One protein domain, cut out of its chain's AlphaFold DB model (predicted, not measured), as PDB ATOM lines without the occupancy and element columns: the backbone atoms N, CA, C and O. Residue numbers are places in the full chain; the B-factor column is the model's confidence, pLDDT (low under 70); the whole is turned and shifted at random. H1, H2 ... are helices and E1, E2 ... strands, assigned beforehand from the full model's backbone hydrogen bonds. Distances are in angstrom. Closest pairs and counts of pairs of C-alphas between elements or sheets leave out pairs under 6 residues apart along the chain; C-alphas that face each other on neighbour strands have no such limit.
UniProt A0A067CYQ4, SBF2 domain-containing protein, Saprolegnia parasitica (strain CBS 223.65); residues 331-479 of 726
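Overview. This is residues 331 to 479 of the 726 residues of the protein "SBF2 domain-containing protein" of Saprolegnia parasitica (strain CBS 223.65) (UniProt A0A067CYQ4). Three helices, H5, H6 and H7, form an up-and-down bundle, each running against the one before it, with H2 packed on H5 and the short H4 across H6. The small strand hairpin E1-E2 lies towards one end of the longest axis and H1 towards the other, while H8 packs on H6 and H7. The printed part has 149 residues with eight named helices and two named strands, in the order H1 to H7, E1, E2, H8; the class is mostly helix, and the sheet E1-E2 is antiparallel. It is compact, with a radius of gyration of the C-alphas of 14.6 A, and spans 49 by 35 by 28 A.

Along the chain. Start at Pro 331 and pass residues 331 to 342, which hold no named element. Find C-alpha 343 at (41.297, -81.555, -21.164); there H1 begins and runs to residue 348. Next come H2, residues 352 to 363, 16.4 A long, then H3, residues 383 to 389, and H4, residues 392 to 398. H5 takes residues 401 to 415, 21.0 A. From C-alpha 423 at (35.281, -116.620, -12.892), H6 runs 27.1 A to residue 441. H7 follows at residues 446 to 456, 15.2 A, then E1, 460 to 462, E2, 469 to 471, and H8, 472 to 476, ending at C-alpha (45.107, -112.747, -24.325).

Arrangement. Look first at H6, the hub, which touches H3, H4, H7 and H8. It forms a helical hairpin with H7 at a shallow tilt of 20 degrees, opposite ways, with C-alphas 437 and 449 closest at 6.0 A. H4 touches H6 at a steep tilt of 58 degrees, with C-alphas 398 and 439 closest at 4.7 A. H8 touches H6, with C-alphas 430 and 475 closest at 5.4 A. H5 touches H7 at a shallow tilt of 28 degrees, the same way, with C-alphas 404 and 448 closest at 6.9 A. H2 touches H5 at a steep tilt of 39 degrees, with C-alphas 359 and 410 closest at 6.2 A. H1 touches H5, with C-alphas 344 and 402 closest at 6.3 A. In the hairpin E1-E2, N 461 and O 470 are 2.9 A apart, within hydrogen-bond range. Every O i to N i+4 pair is within range in H2, H5, H6, H7 and H8, against 1 of 2 in H1, 0 of 3 in H3 and 0 of 3 in H4; for O i to N i+3, H3 has 3 of 4 and H4 has 2 of 4.

Size, cuts and confidence. The C-alphas of Ala 341 and Asp 465, the two farthest apart, are 49.3 A from each other. The printed part has no cut. Its one long link is H2 to H3, residues 364 to 382. Look for pLDDT under 70 at residues 376 to 380 and 464 to 466; the mean of the printed part is 88.4.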
ATOM      1  N   PRO A 331      47.006 -85.698 -16.505       84.25
ATOM      2  CA  PRO A 331      46.660 -85.703 -15.084       84.25
ATOM      3  C   PRO A 331      47.653 -86.540 -14.266       84.25
ATOM      4  O   PRO A 331      47.984 -87.655 -14.676       84.25
ATOM      5  N   ASP A 332      48.033 -86.056 -13.078       80.69
ATOM      6  CA  ASP A 332      48.904 -86.780 -12.134       80.69
ATOM      7  C   ASP A 332      48.346 -88.165 -11.750       80.69
ATOM      8  O   ASP A 332      49.098 -89.122 -11.556       80.69
ATOM      9  N   ASP A 333      47.016 -88.289 -11.667       85.62
ATOM     10  CA  ASP A 333      46.323 -89.555 -11.439       85.62
ATOM     11  C   ASP A 333      45.036 -89.669 -12.271       85.62
ATOM     12  O   ASP A 333      44.060 -88.945 -12.070       85.62
ATOM     13  N   TYR A 334      44.999 -90.659 -13.164       88.50
ATOM     14  CA  TYR A 334      43.810 -91.010 -13.950       88.50
ATOM     15  C   TYR A 334      42.684 -91.652 -13.117       88.50
ATOM     16  O   TYR A 334      41.582 -91.838 -13.635       88.50
ATOM     17  N   LEU A 335      42.920 -91.975 -11.839       88.25
ATOM     18  CA  LEU A 335      41.880 -92.373 -10.887       88.25
ATOM     19  C   LEU A 335      41.308 -91.193 -10.076       88.25
ATOM     20  O   LEU A 335      40.236 -91.353  -9.500       88.25
ATOM     21  N   ALA A 336      41.923 -90.007 -10.084       86.50
ATOM     22  CA  ALA A 336      41.470 -88.827  -9.330       86.50
ATOM     23  C   ALA A 336      40.931 -87.706 -10.246       86.50
ATOM     24  O   ALA A 336      41.257 -86.530 -10.096       86.50
ATOM     25  N   LEU A 337      40.119 -88.070 -11.244       87.38
ATOM     26  CA  LEU A 337      39.528 -87.114 -12.188       87.38
ATOM     27  C   LEU A 337      38.222 -86.541 -11.614       87.38
ATOM     28  O   LEU A 337      37.181 -87.186 -11.686       87.38
ATOM     29  N   GLU A 338      38.278 -85.334 -11.047       83.88
ATOM     30  CA  GLU A 338      37.155 -84.721 -10.307       83.88
ATOM     31  C   GLU A 338      36.287 -83.742 -11.125       83.88
ATOM     32  O   GLU A 338      35.268 -83.264 -10.627       83.88
ATOM     33  N   SER A 339      36.659 -83.413 -12.369       85.38
ATOM     34  CA  SER A 339      35.955 -82.396 -13.168       85.38
ATOM     35  C   SER A 339      35.848 -82.736 -14.655       85.38
ATOM     36  O   SER A 339      36.851 -83.001 -15.316       85.38
ATOM     37  N   ASP A 340      34.643 -82.600 -15.215       87.00
ATOM     38  CA  ASP A 340      34.373 -82.702 -16.662       87.00
ATOM     39  C   ASP A 340      35.106 -81.623 -17.489       87.00
ATOM     40  O   ASP A 340      35.211 -81.724 -18.710       87.00
ATOM     41  N   ALA A 341      35.640 -80.580 -16.839       84.38
ATOM     42  CA  ALA A 341      36.443 -79.544 -17.487       84.38
ATOM     43  C   ALA A 341      37.887 -79.984 -17.810       84.38
ATOM     44  O   ALA A 341      38.633 -79.219 -18.421       84.38
ATOM     45  N   LEU A 342      38.306 -81.188 -17.402       85.75
ATOM     46  CA  LEU A 342      39.665 -81.679 -17.637       85.75
ATOM     47  C   LEU A 342      39.920 -81.935 -19.140       85.75
ATOM     48  O   LEU A 342      39.130 -82.640 -19.778       85.75
ATOM     49  N   PRO A 343      41.039 -81.449 -19.723       84.12
ATOM     50  CA  PRO A 343      41.297 -81.555 -21.164       84.12
ATOM     51  C   PRO A 343      41.261 -82.984 -21.726       84.12
ATOM     52  O   PRO A 343      40.817 -83.193 -22.857       84.12
ATOM     53  N   CYS A 344      41.685 -83.985 -20.948       84.56
ATOM     54  CA  CYS A 344      41.644 -85.399 -21.339       84.56
ATOM     55  C   CYS A 344      40.210 -85.955 -21.464       84.56
ATOM     56  O   CYS A 344      39.945 -86.792 -22.328       84.56
ATOM     57  N   LEU A 345      39.272 -85.456 -20.654       87.56
ATOM     58  CA  LEU A 345      37.858 -85.823 -20.713       87.56
ATOM     59  C   LEU A 345      37.148 -85.084 -21.851       87.56
ATOM     60  O   LEU A 345      36.502 -85.728 -22.677       87.56
ATOM     61  N   GLN A 346      37.369 -83.770 -21.978       86.62
ATOM     62  CA  GLN A 346      36.790 -82.950 -23.050       86.62
ATOM     63  C   GLN A 346      37.205 -83.422 -24.451       86.62
ATOM     64  O   GLN A 346      36.351 -83.616 -25.314       86.62
ATOM     65  N   SER A 347      38.501 -83.671 -24.673       84.56
ATOM     66  CA  SER A 347      39.022 -84.188 -25.953       84.56
ATOM     67  C   SER A 347      38.517 -85.594 -26.300       84.56
ATOM     68  O   SER A 347      38.475 -85.964 -27.473       84.56
ATOM     69  N   SER A 348      38.099 -86.359 -25.289       85.00
ATOM     70  CA  SER A 348      37.493 -87.682 -25.436       85.00
ATOM     71  C   SER A 348      35.955 -87.640 -25.486       85.00
ATOM     72  O   SER A 348      35.336 -88.664 -25.757       85.00
ATOM     73  N   GLY A 349      35.315 -86.496 -25.218       87.38
ATOM     74  CA  GLY A 349      33.858 -86.406 -25.071       87.38
ATOM     75  C   GLY A 349      33.302 -87.273 -23.933       87.38
ATOM     76  O   GLY A 349      32.215 -87.829 -24.072       87.38
ATOM     77  N   MET A 350      34.064 -87.437 -22.846       88.00
ATOM     78  CA  MET A 350      33.690 -88.244 -21.677       88.00
ATOM     79  C   MET A 350      33.419 -87.370 -20.456       88.00
ATOM     80  O   MET A 350      33.912 -86.248 -20.367       88.00
ATOM     81  N   THR A 351      32.695 -87.926 -19.492       90.56
ATOM     82  CA  THR A 351      32.453 -87.328 -18.176       90.56
ATOM     83  C   THR A 351      33.189 -88.084 -17.068       90.56
ATOM     84  O   THR A 351      33.605 -89.233 -17.242       90.56
ATOM     85  N   VAL A 352      33.285 -87.482 -15.882       88.50
ATOM     86  CA  VAL A 352      33.702 -88.154 -14.641       88.50
ATOM     87  C   VAL A 352      32.812 -89.372 -14.353       88.50
ATOM     88  O   VAL A 352      33.303 -90.400 -13.892       88.50
ATOM     89  N   HIS A 353      31.521 -89.327 -14.702       88.31
ATOM     90  CA  HIS A 353      30.630 -90.483 -14.555       88.31
ATOM     91  C   HIS A 353      31.045 -91.670 -15.442       88.31
ATOM     92  O   HIS A 353      31.007 -92.812 -14.985       88.31
ATOM     93  N   ASP A 354      31.490 -91.426 -16.681       88.88
ATOM     94  CA  ASP A 354      32.013 -92.488 -17.553       88.88
ATOM     95  C   ASP A 354      33.283 -93.129 -16.964       88.88
ATOM     96  O   ASP A 354      33.470 -94.343 -17.068       88.88
ATOM     97  N   VAL A 355      34.132 -92.329 -16.309       89.81
ATOM     98  CA  VAL A 355      35.337 -92.796 -15.604       89.81
ATOM     99  C   VAL A 355      34.971 -93.673 -14.404       89.81
ATOM    100  O   VAL A 355      35.512 -94.771 -14.275       89.81
ATOM    101  N   GLU A 356      34.012 -93.264 -13.569       88.81
ATOM    102  CA  GLU A 356      33.519 -94.098 -12.459       88.81
ATOM    103  C   GLU A 356      32.929 -95.430 -12.957       88.81
ATOM    104  O   GLU A 356      33.181 -96.483 -12.374       88.81
ATOM    105  N   VAL A 357      32.215 -95.417 -14.089       90.06
ATOM    106  CA  VAL A 357      31.686 -96.628 -14.740       90.06
ATOM    107  C   VAL A 357      32.804 -97.556 -15.255       90.06
ATOM    108  O   VAL A 357      32.646 -98.779 -15.210       90.06
ATOM    109  N   MET A 358      33.946 -97.022 -15.707       91.94
ATOM    110  CA  MET A 358      35.128 -97.828 -16.068       91.94
ATOM    111  C   MET A 358      35.787 -98.470 -14.848       91.94
ATOM    112  O   MET A 358      36.172 -99.641 -14.901       91.94
ATOM    113  N   LYS A 359      35.921 -97.720 -13.749       91.56
ATOM    114  CA  LYS A 359      36.509 -98.241 -12.514       91.56
ATOM    115  C   LYS A 359      35.618 -99.319 -11.890       91.56
ATOM    116  O   LYS A 359      36.121-100.392 -11.579       91.56
ATOM    117  N   ASP A 360      34.304 -99.097 -11.806       90.31
ATOM    118  CA  ASP A 360      33.319-100.089 -11.343       90.31
ATOM    119  C   ASP A 360      33.354-101.388 -12.168       90.31
ATOM    120  O   ASP A 360      33.278-102.483 -11.608       90.31
ATOM    121  N   PHE A 361      33.544-101.286 -13.490       92.69
ATOM    122  CA  PHE A 361      33.760-102.453 -14.349       92.69
ATOM    123  C   PHE A 361      35.037-103.232 -13.985       92.69
ATOM    124  O   PHE A 361      34.991-104.460 -13.897       92.69
ATOM    125  N   ILE A 362      36.169-102.558 -13.758       93.44
ATOM    126  CA  ILE A 362      37.406-103.247 -13.353       93.44
ATOM    127  C   ILE A 362      37.257-103.842 -11.948       93.44
ATOM    128  O   ILE A 362      37.556-105.019 -11.767       93.44
ATOM    129  N   ALA A 363      36.730-103.084 -10.982       91.25
ATOM    130  CA  ALA A 363      36.508-103.547  -9.615       91.25
ATOM    131  C   ALA A 363      35.621-104.804  -9.576       91.25
ATOM    132  O   ALA A 363      35.956-105.777  -8.905       91.25
ATOM    133  N   CYS A 364      34.540-104.859 -10.365       90.94
ATOM    134  CA  CYS A 364      33.663-106.031 -10.374       90.94
ATOM    135  C   CYS A 364      34.278-107.297 -10.999       90.94
ATOM    136  O   CYS A 364      33.632-108.345 -10.985       90.94
ATOM    137  N   CYS A 365      35.484-107.226 -11.571       93.50
ATOM    138  CA  CYS A 365      36.183-108.406 -12.076       93.50
ATOM    139  C   CYS A 365      36.905-109.197 -10.966       93.50
ATOM    140  O   CYS A 365      37.148-110.395 -11.128       93.50
ATOM    141  N   PHE A 366      37.227-108.564  -9.838       93.69
ATOM    142  CA  PHE A 366      38.023-109.160  -8.761       93.69
ATOM    143  C   PHE A 366      37.149-109.798  -7.680       93.69
ATOM    144  O   PHE A 366      35.995-109.415  -7.495       93.69
ATOM    145  N   VAL A 367      37.701-110.789  -6.974       90.25
ATOM    146  CA  VAL A 367      37.043-111.386  -5.796       90.25
ATOM    147  C   VAL A 367      37.055-110.397  -4.627       90.25
ATOM    148  O   VAL A 367      36.043-110.222  -3.955       90.25
ATOM    149  N   GLU A 368      38.182-109.706  -4.441       88.75
ATOM    150  CA  GLU A 368      38.398-108.686  -3.410       88.75
ATOM    151  C   GLU A 368      38.939-107.402  -4.074       88.75
ATOM    152  O   GLU A 368      40.154-107.247  -4.247       88.75
ATOM    153  N   PRO A 369      38.055-106.505  -4.552       88.81
ATOM    154  CA  PRO A 369      38.466-105.238  -5.148       88.81
ATOM    155  C   PRO A 369      38.846-104.191  -4.097       88.81
ATOM    156  O   PRO A 369      38.134-104.004  -3.110       88.81
ATOM    157  N   ASP A 370      39.909-103.433  -4.364       87.81
ATOM    158  CA  ASP A 370      40.217-102.222  -3.608       87.81
ATOM    159  C   ASP A 370      39.267-101.105  -4.043       87.81
ATOM    160  O   ASP A 370      39.370-100.570  -5.144       87.81
ATOM    161  N   LEU A 371      38.312-100.744  -3.189       84.12
ATOM    162  CA  LEU A 371      37.369 -99.672  -3.504       84.12
ATOM    163  C   LEU A 371      37.913 -98.274  -3.169       84.12
ATOM    164  O   LEU A 371      37.329 -97.292  -3.625       84.12
ATOM    165  N   SER A 372      39.036 -98.165  -2.444       82.88
ATOM    166  CA  SER A 372      39.524 -96.902  -1.859       82.88
ATOM    167  C   SER A 372      39.811 -95.797  -2.880       82.88
ATOM    168  O   SER A 372      39.653 -94.618  -2.565       82.88
ATOM    169  N   ARG A 373      40.204 -96.163  -4.109       79.06
ATOM    170  CA  ARG A 373      40.407 -95.235  -5.241       79.06
ATOM    171  C   ARG A 373      39.593 -95.611  -6.481       79.06
ATOM    172  O   ARG A 373      39.745 -94.991  -7.536       79.06
ATOM    173  N   MET A 374      38.742 -96.634  -6.377       76.81
ATOM    174  CA  MET A 374      38.014 -97.191  -7.518       76.81
ATOM    175  C   MET A 374      36.541 -96.795  -7.587       76.81
ATOM    176  O   MET A 374      35.994 -96.818  -8.681       76.81
ATOM    177  N   ILE A 375      35.882 -96.417  -6.490       71.75
ATOM    178  CA  ILE A 375      34.488 -95.951  -6.557       71.75
ATOM    179  C   ILE A 375      34.276 -94.805  -5.564       71.75
ATOM    180  O   ILE A 375      34.389 -95.009  -4.358       71.75
ATOM    181  N   LEU A 376      33.921 -93.615  -6.061       63.41
ATOM    182  CA  LEU A 376      33.604 -92.447  -5.227       63.41
ATOM    183  C   LEU A 376      32.247 -92.583  -4.515       63.41
ATOM    184  O   LEU A 376      32.101 -92.160  -3.371       63.41
ATOM    185  N   ASP A 377      31.245 -93.168  -5.181       68.94
ATOM    186  CA  ASP A 377      29.928 -93.448  -4.592       68.94
ATOM    187  C   ASP A 377      29.271 -94.693  -5.231       68.94
ATOM    188  O   ASP A 377      28.703 -94.599  -6.328       68.94
ATOM    189  N   PRO A 378      29.280 -95.856  -4.547       65.19
ATOM    190  CA  PRO A 378      28.689 -97.097  -5.054       65.19
ATOM    191  C   PRO A 378      27.186 -97.026  -5.354       65.19
ATOM    192  O   PRO A 378      26.669 -97.877  -6.075       65.19
ATOM    193  N   THR A 379      26.467 -96.030  -4.827       66.75
ATOM    194  CA  THR A 379      25.023 -95.868  -5.064       66.75
ATOM    195  C   THR A 379      24.704 -95.102  -6.349       66.75
ATOM    196  O   THR A 379      23.574 -95.175  -6.838       66.75
ATOM    197  N   LYS A 380      25.687 -94.393  -6.924       69.00
ATOM    198  CA  LYS A 380      25.513 -93.533  -8.110       69.00
ATOM    199  C   LYS A 380      26.028 -94.147  -9.413       69.00
ATOM    200  O   LYS A 380      25.685 -93.648 -10.485       69.00
ATOM    201  N   VAL A 381      26.826 -95.215  -9.362       75.38
ATOM    202  CA  VAL A 381      27.399 -95.851 -10.561       75.38
ATOM    203  C   VAL A 381      26.460 -96.931 -11.109       75.38
ATOM    204  O   VAL A 381      26.076 -97.872 -10.418       75.38
ATOM    205  N   SER A 382      26.055 -96.803 -12.379       74.69
ATOM    206  CA  SER A 382      25.073 -97.716 -12.974       74.69
ATOM    207  C   SER A 382      25.718 -98.981 -13.544       74.69
ATOM    208  O   SER A 382      26.270 -98.982 -14.648       74.69
ATOM    209  N   THR A 383      25.530-100.102 -12.843       77.38
ATOM    210  CA  THR A 383      26.026-101.437 -13.233       77.38
ATOM    211  C   THR A 383      25.526-101.927 -14.601       77.38
ATOM    212  O   THR A 383      26.121-102.830 -15.195       77.38
ATOM    213  N   ARG A 384      24.465-101.317 -15.156       77.31
ATOM    214  CA  ARG A 384      23.917-101.641 -16.488       77.31
ATOM    215  C   ARG A 384      24.928-101.416 -17.617       77.31
ATOM    216  O   ARG A 384      24.877-102.129 -18.618       77.31
ATOM    217  N   HIS A 385      25.855-100.470 -17.457       80.44
ATOM    218  CA  HIS A 385      26.815-100.106 -18.503       80.44
ATOM    219  C   HIS A 385      28.035-101.036 -18.589       80.44
ATOM    220  O   HIS A 385      28.706-101.036 -19.619       80.44
ATOM    221  N   ARG A 386      28.277-101.900 -17.588       84.00
ATOM    222  CA  ARG A 386      29.415-102.846 -17.551       84.00
ATOM    223  C   ARG A 386      29.544-103.698 -18.822       84.00
ATOM    224  O   ARG A 386      30.648-103.949 -19.292       84.00
ATOM    225  N   ARG A 387      28.417-104.087 -19.438       85.94
ATOM    226  CA  ARG A 387      28.398-104.881 -20.686       85.94
ATOM    227  C   ARG A 387      29.053-104.171 -21.881       85.94
ATOM    228  O   ARG A 387      29.504-104.841 -22.804       85.94
ATOM    229  N   ARG A 388      29.149-102.835 -21.868       89.12
ATOM    230  CA  ARG A 388      29.766-102.047 -22.948       89.12
ATOM    231  C   ARG A 388      31.260-102.346 -23.105       89.12
ATOM    232  O   ARG A 388      31.748-102.281 -24.228       89.12
ATOM    233  N   PHE A 389      31.956-102.723 -22.031       91.12
ATOM    234  CA  PHE A 389      33.392-103.045 -22.033       91.12
ATOM    235  C   PHE A 389      33.715-104.483 -22.474       91.12
ATOM    236  O   PHE A 389      34.878-104.858 -22.561       91.12
ATOM    237  N   VAL A 390      32.700-105.302 -22.762       93.06
ATOM    238  CA  VAL A 390      32.887-106.670 -23.278       93.06
ATOM    239  C   VAL A 390      32.220-106.893 -24.637       93.06
ATOM    240  O   VAL A 390      32.481-107.903 -25.280       93.06
ATOM    241  N   ASP A 391      31.383-105.957 -25.103       91.94
ATOM    242  CA  ASP A 391      30.754-106.018 -26.427       91.94
ATOM    243  C   ASP A 391      31.797-105.772 -27.543       91.94
ATOM    244  O   ASP A 391      32.369-104.678 -27.614       91.94
ATOM    245  N   PRO A 392      32.011-106.724 -28.477       88.19
ATOM    246  CA  PRO A 392      32.909-106.543 -29.617       88.19
ATOM    247  C   PRO A 392      32.574-105.354 -30.531       88.19
ATOM    248  O   PRO A 392      33.428-104.927 -31.312       88.19
ATOM    249  N   LYS A 393      31.359-104.796 -30.453       89.44
ATOM    250  CA  LYS A 393      30.959-103.576 -31.176       89.44
ATOM    251  C   LYS A 393      31.557-102.303 -30.570       89.44
ATOM    252  O   LYS A 393      31.679-101.298 -31.267       89.44
ATOM    253  N   SER A 394      32.006-102.341 -29.314       89.56
ATOM    254  CA  SER A 394      32.580-101.194 -28.599       89.56
ATOM    255  C   SER A 394      34.037-100.872 -28.958       89.56
ATOM    256  O   SER A 394      34.632-100.016 -28.309       89.56
ATOM    257  N   LYS A 395      34.636-101.487 -29.993       87.19
ATOM    258  CA  LYS A 395      36.045-101.256 -30.403       87.19
ATOM    259  C   LYS A 395      36.442 -99.774 -30.504       87.19
ATOM    260  O   LYS A 395      37.560 -99.420 -30.143       87.19
ATOM    261  N   ALA A 396      35.532 -98.900 -30.941       88.75
ATOM    262  CA  ALA A 396      35.783 -97.459 -31.028       88.75
ATOM    263  C   ALA A 396      36.128 -96.809 -29.670       88.75
ATOM    264  O   ALA A 396      36.954 -95.901 -29.634       88.75
ATOM    265  N   LEU A 397      35.563 -97.307 -28.563       91.62
ATOM    266  CA  LEU A 397      35.822 -96.825 -27.201       91.62
ATOM    267  C   LEU A 397      37.304 -96.985 -26.820       91.62
ATOM    268  O   LEU A 397      37.918 -96.077 -26.276       91.62
ATOM    269  N   TYR A 398      37.918 -98.111 -27.186       93.50
ATOM    270  CA  TYR A 398      39.310 -98.428 -26.845       93.50
ATOM    271  C   TYR A 398      40.350 -97.688 -27.703       93.50
ATOM    272  O   TYR A 398      41.536 -97.657 -27.367       93.50
ATOM    273  N   ARG A 399      39.926 -97.024 -28.787       91.12
ATOM    274  CA  ARG A 399      40.789 -96.103 -29.549       91.12
ATOM    275  C   ARG A 399      41.054 -94.799 -28.790       91.12
ATOM    276  O   ARG A 399      42.049 -94.126 -29.069       91.12
ATOM    277  N   MET A 400      40.207 -94.465 -27.817       91.50
ATOM    278  CA  MET A 400      40.310 -93.262 -26.995       91.50
ATOM    279  C   MET A 400      41.410 -93.435 -25.942       91.50
ATOM    280  O   MET A 400      41.445 -94.425 -25.213       91.50
ATOM    281  N   ASP A 401      42.327 -92.471 -25.876       89.12
ATOM    282  CA  ASP A 401      43.510 -92.537 -25.011       89.12
ATOM    283  C   ASP A 401      43.143 -92.586 -23.521       89.12
ATOM    284  O   ASP A 401      43.618 -93.444 -22.778       89.12
ATOM    285  N   THR A 402      42.208 -91.734 -23.098       90.50
ATOM    286  CA  THR A 402      41.770 -91.658 -21.699       90.50
ATOM    287  C   THR A 402      41.106 -92.949 -21.221       90.50
ATOM    288  O   THR A 402      41.367 -93.363 -20.097       90.50
ATOM    289  N   VAL A 403      40.351 -93.655 -22.075       92.56
ATOM    290  CA  VAL A 403      39.790 -94.983 -21.745       92.56
ATOM    291  C   VAL A 403      40.910 -95.978 -21.439       92.56
ATOM    292  O   VAL A 403      40.899 -96.626 -20.393       92.56
ATOM    293  N   ARG A 404      41.905 -96.086 -22.330       93.75
ATOM    294  CA  ARG A 404      43.033 -97.011 -22.146       93.75
ATOM    295  C   ARG A 404      43.829 -96.696 -20.880       93.75
ATOM    296  O   ARG A 404      44.176 -97.614 -20.137       93.75
ATOM    297  N   LYS A 405      44.082 -95.413 -20.609       92.12
ATOM    298  CA  LYS A 405      44.821 -94.965 -19.422       92.12
ATOM    299  C   LYS A 405      44.056 -95.199 -18.119       92.12
ATOM    300  O   LYS A 405      44.654 -95.731 -17.190       92.12
ATOM    301  N   VAL A 406      42.754 -94.902 -18.061       92.81
ATOM    302  CA  VAL A 406      41.907 -95.174 -16.882       92.81
ATOM    303  C   VAL A 406      41.855 -96.674 -16.578       92.81
ATOM    304  O   VAL A 406      42.101 -97.068 -15.441       92.81
ATOM    305  N   LEU A 407      41.616 -97.527 -17.583       94.50
ATOM    306  CA  LEU A 407      41.561 -98.981 -17.382       94.50
ATOM    307  C   LEU A 407      42.915 -99.562 -16.933       94.50
ATOM    308  O   LEU A 407      42.952-100.415 -16.049       94.50
ATOM    309  N   VAL A 408      44.037 -99.084 -17.487       94.31
ATOM    310  CA  VAL A 408      45.380 -99.504 -17.043       94.31
ATOM    311  C   VAL A 408      45.721 -98.978 -15.648       94.31
ATOM    312  O   VAL A 408      46.319 -99.720 -14.872       94.31
ATOM    313  N   ALA A 409      45.338 -97.748 -15.296       92.69
ATOM    314  CA  ALA A 409      45.541 -97.202 -13.952       92.69
ATOM    315  C   ALA A 409      44.747 -97.995 -12.902       92.69
ATOM    316  O   ALA A 409      45.308 -98.397 -11.883       92.69
ATOM    317  N   ALA A 410      43.480 -98.301 -13.201       92.75
ATOM    318  CA  ALA A 410      42.600 -99.128 -12.381       92.75
ATOM    319  C   ALA A 410      43.187-100.529 -12.143       92.75
ATOM    320  O   ALA A 410      43.326-100.959 -11.000       92.75
ATOM    321  N   LEU A 411      43.619-101.212 -13.210       93.56
ATOM    322  CA  LEU A 411      44.279-102.515 -13.096       93.56
ATOM    323  C   LEU A 411      45.601-102.432 -12.324       93.56
ATOM    324  O   LEU A 411      45.874-103.288 -11.490       93.56
ATOM    325  N   ASN A 412      46.425-101.411 -12.559       92.06
ATOM    326  CA  ASN A 412      47.709-101.297 -11.871       92.06
ATOM    327  C   ASN A 412      47.545-101.025 -10.366       92.06
ATOM    328  O   ASN A 412      48.311-101.576  -9.579       92.06
ATOM    329  N   HIS A 413      46.541-100.237  -9.967       91.50
ATOM    330  CA  HIS A 413      46.155-100.074  -8.563       91.50
ATOM    331  C   HIS A 413      45.686-101.408  -7.970       91.50
ATOM    332  O   HIS A 413      46.264-101.876  -6.989       91.50
ATOM    333  N   GLN A 414      44.734-102.080  -8.620       91.19
ATOM    334  CA  GLN A 414      44.204-103.357  -8.147       91.19
ATOM    335  C   GLN A 414      45.289-104.442  -8.021       91.19
ATOM    336  O   GLN A 414      45.292-105.193  -7.050       91.19
ATOM    337  N   ARG A 415      46.280-104.471  -8.926       90.50
ATOM    338  CA  ARG A 415      47.447-105.375  -8.866       90.50
ATOM    339  C   ARG A 415      48.273-105.236  -7.584       90.50
ATOM    340  O   ARG A 415      48.939-106.192  -7.200       90.50
ATOM    341  N   THR A 416      48.253-104.072  -6.933       87.25
ATOM    342  CA  THR A 416      48.929-103.876  -5.636       87.25
ATOM    343  C   THR A 416      48.111-104.368  -4.438       87.25
ATOM    344  O   THR A 416      48.674-104.499  -3.357       87.25
ATOM    345  N   HIS A 417      46.824-104.672  -4.636       87.44
ATOM    346  CA  HIS A 417      45.889-105.092  -3.590       87.44
ATOM    347  C   HIS A 417      45.519-106.579  -3.691       87.44
ATOM    348  O   HIS A 417      45.801-107.348  -2.778       87.44
ATOM    349  N   SER A 418      44.917-107.006  -4.808       86.56
ATOM    350  CA  SER A 418      44.526-108.404  -5.030       86.56
ATOM    351  C   SER A 418      44.721-108.827  -6.481       86.56
ATOM    352  O   SER A 418      44.416-108.096  -7.425       86.56
ATOM    353  N   LEU A 419      45.231-110.047  -6.647       91.75
ATOM    354  CA  LEU A 419      45.524-110.666  -7.939       91.75
ATOM    355  C   LEU A 419      44.392-111.583  -8.436       91.75
ATOM    356  O   LEU A 419      44.431-112.026  -9.587       91.75
ATOM    357  N   THR A 420      43.408-111.866  -7.578       93.38
ATOM    358  CA  THR A 420      42.418-112.929  -7.781       93.38
ATOM    359  C   THR A 420      41.161-112.406  -8.472       93.38
ATOM    360  O   THR A 420      40.402-111.598  -7.925       93.38
ATOM    361  N   LEU A 421      40.921-112.906  -9.679       94.12
ATOM    362  CA  LEU A 421      39.734-112.649 -10.487       94.12
ATOM    363  C   LEU A 421      38.614-113.629 -10.122       94.12
ATOM    364  O   LEU A 421      38.863-114.804  -9.853       94.12
ATOM    365  N   SER A 422      37.366-113.160 -10.158       93.00
ATOM    366  CA  SER A 422      36.206-114.058 -10.153       93.00
ATOM    367  C   SER A 422      36.076-114.748 -11.518       93.00
ATOM    368  O   SER A 422      36.513-114.193 -12.522       93.00
ATOM    369  N   ALA A 423      35.428-115.915 -11.609       90.75
ATOM    370  CA  ALA A 423      35.281-116.620 -12.892       90.75
ATOM    371  C   ALA A 423      34.580-115.767 -13.974       90.75
ATOM    372  O   ALA A 423      35.013-115.725 -15.125       90.75
ATOM    373  N   GLN A 424      33.535-115.018 -13.602       91.12
ATOM    374  CA  GLN A 424      32.868-114.079 -14.514       91.12
ATOM    375  C   GLN A 424      33.745-112.856 -14.830       91.12
ATOM    376  O   GLN A 424      33.736-112.365 -15.959       91.12
ATOM    377  N   GLY A 425      34.509-112.378 -13.846       92.62
ATOM    378  CA  GLY A 425      35.459-111.285 -14.001       92.62
ATOM    379  C   GLY A 425      36.648-111.624 -14.893       92.62
ATOM    380  O   GLY A 425      37.083-110.773 -15.659       92.62
ATOM    381  N   TYR A 426      37.125-112.869 -14.860       94.69
ATOM    382  CA  TYR A 426      38.159-113.382 -15.750       94.69
ATOM    383  C   TYR A 426      37.709-113.272 -17.209       94.69
ATOM    384  O   TYR A 426      38.361-112.590 -17.996       94.69
ATOM    385  N   GLU A 427      36.560-113.852 -17.564       94.44
ATOM    386  CA  GLU A 427      36.054-113.820 -18.945       94.44
ATOM    387  C   GLU A 427      35.720-112.383 -19.404       94.44
ATOM    388  O   GLU A 427      36.013-111.994 -20.538       94.44
ATOM    389  N   ALA A 428      35.184-111.545 -18.507       94.56
ATOM    390  CA  ALA A 428      34.940-110.131 -18.790       94.56
ATOM    391  C   ALA A 428      36.243-109.343 -19.028       94.56
ATOM    392  O   ALA A 428      36.325-108.533 -19.958       94.56
ATOM    393  N   LEU A 429      37.276-109.589 -18.222       95.38
ATOM    394  CA  LEU A 429      38.567-108.929 -18.359       95.38
ATOM    395  C   LEU A 429      39.321-109.432 -19.596       95.38
ATOM    396  O   LEU A 429      39.908-108.617 -20.299       95.38
ATOM    397  N   VAL A 430      39.232-110.720 -19.940       95.81
ATOM    398  CA  VAL A 430      39.755-111.277 -21.201       95.81
ATOM    399  C   VAL A 430      39.132-110.582 -22.414       95.81
ATOM    400  O   VAL A 430      39.863-110.122 -23.297       95.81
ATOM    401  N   ALA A 431      37.804-110.441 -22.457       95.25
ATOM    402  CA  ALA A 431      37.123-109.744 -23.548       95.25
ATOM    403  C   ALA A 431      37.546-108.262 -23.636       95.25
ATOM    404  O   ALA A 431      37.930-107.784 -24.705       95.25
ATOM    405  N   SER A 432      37.551-107.556 -22.501       96.12
ATOM    406  CA  SER A 432      37.938-106.141 -22.418       96.12
ATOM    407  C   SER A 432      39.410-105.909 -22.780       96.12
ATOM    408  O   SER A 432      39.723-104.971 -23.513       96.12
ATOM    409  N   MET A 433      40.326-106.783 -22.347       96.38
ATOM    410  CA  MET A 433      41.754-106.665 -22.664       96.38
ATOM    411  C   MET A 433      42.034-106.946 -24.139       96.38
ATOM    412  O   MET A 433      42.823-106.225 -24.739       96.38
ATOM    413  N   ASN A 434      41.351-107.906 -24.771       95.88
ATOM    414  CA  ASN A 434      41.473-108.115 -26.218       95.88
ATOM    415  C   ASN A 434      40.963-106.904 -27.034       95.88
ATOM    416  O   ASN A 434      41.545-106.569 -28.066       95.88
ATOM    417  N   LEU A 435      39.917-106.208 -26.568       95.88
ATOM    418  CA  LEU A 435      39.445-104.957 -27.183       95.88
ATOM    419  C   LEU A 435      40.408-103.785 -26.943       95.88
ATOM    420  O   LEU A 435      40.661-103.000 -27.860       95.88
ATOM    421  N   LEU A 436      40.989-103.697 -25.746       96.19
ATOM    422  CA  LEU A 436      42.007-102.710 -25.397       96.19
ATOM    423  C   LEU A 436      43.279-102.895 -26.229       96.19
ATOM    424  O   LEU A 436      43.779-101.918 -26.780       96.19
ATOM    425  N   LEU A 437      43.760-104.129 -26.392       95.75
ATOM    426  CA  LEU A 437      44.941-104.446 -27.198       95.75
ATOM    427  C   LEU A 437      44.714-104.181 -28.696       95.75
ATOM    428  O   LEU A 437      45.630-103.690 -29.355       95.75
ATOM    429  N   HIS A 438      43.503-104.401 -29.227       94.62
ATOM    430  CA  HIS A 438      43.127-103.899 -30.558       94.62
ATOM    431  C   HIS A 438      43.213-102.366 -30.617       94.62
ATOM    432  O   HIS A 438      43.764-101.820 -31.566       94.62
ATOM    433  N   GLY A 439      42.709-101.668 -29.593       92.94
ATOM    434  CA  GLY A 439      42.813-100.210 -29.478       92.94
ATOM    435  C   GLY A 439      44.259 -99.705 -29.428       92.94
ATOM    436  O   GLY A 439      44.559 -98.673 -30.025       92.94
ATOM    437  N   CYS A 440      45.166-100.442 -28.776       93.88
ATOM    438  CA  CYS A 440      46.601-100.159 -28.796       93.88
ATOM    439  C   CYS A 440      47.204-100.369 -30.185       93.88
ATOM    440  O   CYS A 440      47.938 -99.507 -30.659       93.88
ATOM    441  N   MET A 441      46.876-101.483 -30.843       89.69
ATOM    442  CA  MET A 441      47.373-101.832 -32.176       89.69
ATOM    443  C   MET A 441      46.929-100.805 -33.235       89.69
ATOM    444  O   MET A 441      47.758-100.318 -33.996       89.69
ATOM    445  N   ASP A 442      45.662-100.380 -33.202       89.38
ATOM    446  CA  ASP A 442      45.093 -99.332 -34.071       89.38
ATOM    447  C   ASP A 442      45.738 -97.941 -33.880       89.38
ATOM    448  O   ASP A 442      45.573 -97.057 -34.726       89.38
ATOM    449  N   ARG A 443      46.391 -97.691 -32.734       89.69
ATOM    450  CA  ARG A 443      46.889 -96.361 -32.326       89.69
ATOM    451  C   ARG A 443      48.399 -96.299 -32.077       89.69
ATOM    452  O   ARG A 443      48.890 -95.214 -31.786       89.69
ATOM    453  N   GLY A 444      49.120 -97.416 -32.183       85.25
ATOM    454  CA  GLY A 444      50.546 -97.504 -31.848       85.25
ATOM    455  C   GLY A 444      50.855 -97.333 -30.353       85.25
ATOM    456  O   GLY A 444      51.938 -96.878 -29.998       85.25
ATOM    457  N   ASP A 445      49.915 -97.652 -29.455       89.31
ATOM    458  CA  ASP A 445      50.085 -97.444 -28.008       89.31
ATOM    459  C   ASP A 445      50.851 -98.601 -27.340       89.31
ATOM    460  O   ASP A 445      50.307 -99.425 -26.593       89.31
ATOM    461  N   THR A 446      52.155 -98.649 -27.615       90.25
ATOM    462  CA  THR A 446      53.085 -99.622 -27.029       90.25
ATOM    463  C   THR A 446      53.135 -99.511 -25.499       90.25
ATOM    464  O   THR A 446      53.245-100.539 -24.829       90.25
ATOM    465  N   LYS A 447      52.986 -98.307 -24.913       89.88
ATOM    466  CA  LYS A 447      52.988 -98.108 -23.446       89.88
ATOM    467  C   LYS A 447      51.848 -98.889 -22.794       89.88
ATOM    468  O   LYS A 447      52.077 -99.640 -21.848       89.88
ATOM    469  N   CYS A 448      50.630 -98.719 -23.299       93.00
ATOM    470  CA  CYS A 448      49.444 -99.381 -22.772       93.00
ATOM    471  C   CYS A 448      49.506-100.902 -22.989       93.00
ATOM    472  O   CYS A 448      49.316-101.665 -22.038       93.00
ATOM    473  N   ALA A 449      49.871-101.353 -24.196       94.81
ATOM    474  CA  ALA A 449      50.025-102.778 -24.504       94.81
ATOM    475  C   ALA A 449      51.084-103.467 -23.620       94.81
ATOM    476  O   ALA A 449      50.821-104.531 -23.061       94.81
ATOM    477  N   LYS A 450      52.245-102.831 -23.408       94.44
ATOM    478  CA  LYS A 450      53.300-103.293 -22.490       94.44
ATOM    479  C   LYS A 450      52.806-103.391 -21.043       94.44
ATOM    480  O   LYS A 450      53.152-104.345 -20.345       94.44
ATOM    481  N   SER A 451      52.005-102.438 -20.566       93.88
ATOM    482  CA  SER A 451      51.408-102.528 -19.227       93.88
ATOM    483  C   SER A 451      50.488-103.744 -19.108       93.88
ATOM    484  O   SER A 451      50.634-104.517 -18.164       93.88
ATOM    485  N   VAL A 452      49.606-103.979 -20.084       95.12
ATOM    486  CA  VAL A 452      48.722-105.161 -20.091       95.12
ATOM    487  C   VAL A 452      49.518-106.467 -20.182       95.12
ATOM    488  O   VAL A 452      49.267-107.371 -19.391       95.12
ATOM    489  N   MET A 453      50.540-106.540 -21.042       94.56
ATOM    490  CA  MET A 453      51.464-107.681 -21.157       94.56
ATOM    491  C   MET A 453      52.104-108.064 -19.809       94.56
ATOM    492  O   MET A 453      52.222-109.243 -19.474       94.56
ATOM    493  N   ASN A 454      52.503-107.066 -19.015       91.75
ATOM    494  CA  ASN A 454      53.106-107.273 -17.697       91.75
ATOM    495  C   ASN A 454      52.079-107.636 -16.608       91.75
ATOM    496  O   ASN A 454      52.417-108.363 -15.677       91.75
ATOM    497  N   MET A 455      50.848-107.121 -16.685       92.69
ATOM    498  CA  MET A 455      49.797-107.379 -15.687       92.69
ATOM    499  C   MET A 455      49.058-108.706 -15.920       92.69
ATOM    500  O   MET A 455      48.637-109.360 -14.965       92.69
ATOM    501  N   ALA A 456      48.944-109.155 -17.170       93.50
ATOM    502  CA  ALA A 456      48.291-110.418 -17.512       93.50
ATOM    503  C   ALA A 456      49.033-111.655 -16.977       93.50
ATOM    504  O   ALA A 456      48.414-112.679 -16.708       93.50
ATOM    505  N   GLN A 457      50.344-111.532 -16.754       91.00
ATOM    506  CA  GLN A 457      51.175-112.544 -16.095       91.00
ATOM    507  C   GLN A 457      51.009-112.572 -14.561       91.00
ATOM    508  O   GLN A 457      51.573-113.443 -13.908       91.00
ATOM    509  N   THR A 458      50.277-111.618 -13.966       92.12
ATOM    510  CA  THR A 458      50.075-111.537 -12.504       92.12
ATOM    511  C   THR A 458      48.652-111.845 -12.051       92.12
ATOM    512  O   THR A 458      48.483-112.392 -10.966       92.12
ATOM    513  N   PHE A 459      47.635-111.516 -12.852       94.31
ATOM    514  CA  PHE A 459      46.236-111.788 -12.507       94.31
ATOM    515  C   PHE A 459      45.835-113.225 -12.837       94.31
ATOM    516  O   PHE A 459      46.184-113.720 -13.909       94.31
ATOM    517  N   TYR A 460      45.063-113.866 -11.959       93.62
ATOM    518  CA  TYR A 460      44.611-115.246 -12.147       93.62
ATOM    519  C   TYR A 460      43.196-115.490 -11.613       93.62
ATOM    520  O   TYR A 460      42.731-114.809 -10.703       93.62
ATOM    521  N   CYS A 461      42.521-116.491 -12.173       92.56
ATOM    522  CA  CYS A 461      41.343-117.130 -11.590       92.56
ATOM    523  C   CYS A 461      41.750-118.506 -11.048       92.56
ATOM    524  O   CYS A 461      42.641-119.153 -11.605       92.56
ATOM    525  N   ILE A 462      41.101-118.963  -9.981       87.06
ATOM    526  CA  ILE A 462      41.217-120.352  -9.520       87.06
ATOM    527  C   ILE A 462      40.282-121.207 -10.388       87.06
ATOM    528  O   ILE A 462      39.152-120.792 -10.660       87.06
ATOM    529  N   ASP A 463      40.766-122.350 -10.869       77.81
ATOM    530  CA  ASP A 463      39.985-123.267 -11.710       77.81
ATOM    531  C   ASP A 463      38.903-124.024 -10.909       77.81
ATOM    532  O   ASP A 463      38.896-124.012  -9.676       77.81
ATOM    533  N   VAL A 464      37.989-124.707 -11.603       69.44
ATOM    534  CA  VAL A 464      36.839-125.424 -11.011       69.44
ATOM    535  C   VAL A 464      37.278-126.488  -9.994       69.44
ATOM    536  O   VAL A 464      36.599-126.695  -8.989       69.44
ATOM    537  N   ASP A 465      38.450-127.094 -10.206       68.19
ATOM    538  CA  ASP A 465      39.056-128.102  -9.325       68.19
ATOM    539  C   ASP A 465      39.842-127.498  -8.137       68.19
ATOM    540  O   ASP A 465      40.522-128.217  -7.400       68.19
ATOM    541  N   GLY A 466      39.812-126.171  -7.954       67.62
ATOM    542  CA  GLY A 466      40.357-125.466  -6.784       67.62
ATOM    543  C   GLY A 466      41.885-125.469  -6.625       67.62
ATOM    544  O   GLY A 466      42.390-124.905  -5.658       67.62
ATOM    545  N   SER A 467      42.625-126.108  -7.536       71.00
ATOM    546  CA  SER A 467      44.047-126.456  -7.361       71.00
ATOM    547  C   SER A 467      45.008-125.798  -8.358       71.00
ATOM    548  O   SER A 467      46.219-125.807  -8.134       71.00
ATOM    549  N   THR A 468      44.499-125.192  -9.433       83.00
ATOM    550  CA  THR A 468      45.290-124.566 -10.502       83.00
ATOM    551  C   THR A 468      44.932-123.090 -10.683       83.00
ATOM    552  O   THR A 468      43.774-122.681 -10.574       83.00
ATOM    553  N   HIS A 469      45.946-122.266 -10.963       89.25
ATOM    554  CA  HIS A 469      45.780-120.854 -11.311       89.25
ATOM    555  C   HIS A 469      45.741-120.696 -12.835       89.25
ATOM    556  O   HIS A 469      46.740-120.949 -13.508       89.25
ATOM    557  N   LYS A 470      44.608-120.233 -13.370       90.94
ATOM    558  CA  LYS A 470      44.439-119.843 -14.776       90.94
ATOM    559  C   LYS A 470      44.771-118.357 -14.910       90.94
ATOM    560  O   LYS A 470      44.039-117.517 -14.381       90.94
ATOM    561  N   TYR A 471      45.880-118.019 -15.563       93.31
ATOM    562  CA  TYR A 471      46.362-116.635 -15.631       93.31
ATOM    563  C   TYR A 471      45.659-115.855 -16.742       93.31
ATOM    564  O   TYR A 471      45.345-116.403 -17.793       93.31
ATOM    565  N   LEU A 472      45.454-114.547 -16.553       93.88
ATOM    566  CA  LEU A 472      44.838-113.672 -17.565       93.88
ATOM    567  C   LEU A 472      45.600-113.708 -18.905       93.88
ATOM    568  O   LEU A 472      44.995-113.525 -19.962       93.88
ATOM    569  N   LEU A 473      46.909-113.990 -18.852       93.62
ATOM    570  CA  LEU A 473      47.758-114.329 -19.993       93.62
ATOM    571  C   LEU A 473      47.063-115.300 -20.957       93.62
ATOM    572  O   LEU A 473      46.986-114.999 -22.145       93.62
ATOM    573  N   ASP A 474      46.508-116.407 -20.460       91.06
ATOM    574  CA  ASP A 474      45.961-117.490 -21.285       91.06
ATOM    575  C   ASP A 474      44.781-117.027 -22.161       91.06
ATOM    576  O   ASP A 474      44.576-117.542 -23.258       91.06
ATOM    577  N   GLY A 475      44.032-116.005 -21.728       91.19
ATOM    578  CA  GLY A 475      42.945-115.410 -22.515       91.19
ATOM    579  C   GLY A 475      43.373-114.327 -23.516       91.19
ATOM    580  O   GLY A 475      42.584-113.955 -24.387       91.19
ATOM    581  N   ILE A 476      44.599-113.802 -23.423       94.38
ATOM    582  CA  ILE A 476      45.107-112.747 -24.325       94.38
ATOM    583  C   ILE A 476      46.316-113.181 -25.161       94.38
ATOM    584  O   ILE A 476      46.748-112.436 -26.041       94.38
ATOM    585  N   VAL A 477      46.880-114.361 -24.899       92.38
ATOM    586  CA  VAL A 477      48.142-114.831 -25.490       92.38
ATOM    587  C   VAL A 477      48.090-114.970 -27.012       92.38
ATOM    588  O   VAL A 477      49.098-114.778 -27.679       92.38
ATOM    589  N   HIS A 478      46.908-115.217 -27.578       89.12
ATOM    590  CA  HIS A 478      46.691-115.329 -29.023       89.12
ATOM    591  C   HIS A 478      46.386-113.986 -29.720       89.12
ATOM    592  O   HIS A 478      46.057-113.974 -30.906       89.12
ATOM    593  N   HIS A 479      46.471-112.848 -29.021       92.50
ATOM    594  CA  HIS A 479      46.180-111.544 -29.619       92.50
ATOM    595  C   HIS A 479      47.238-111.146 -30.682       92.50
ATOM    596  O   HIS A 479      48.435-111.226 -30.398       92.50
TER     597      HIS A 479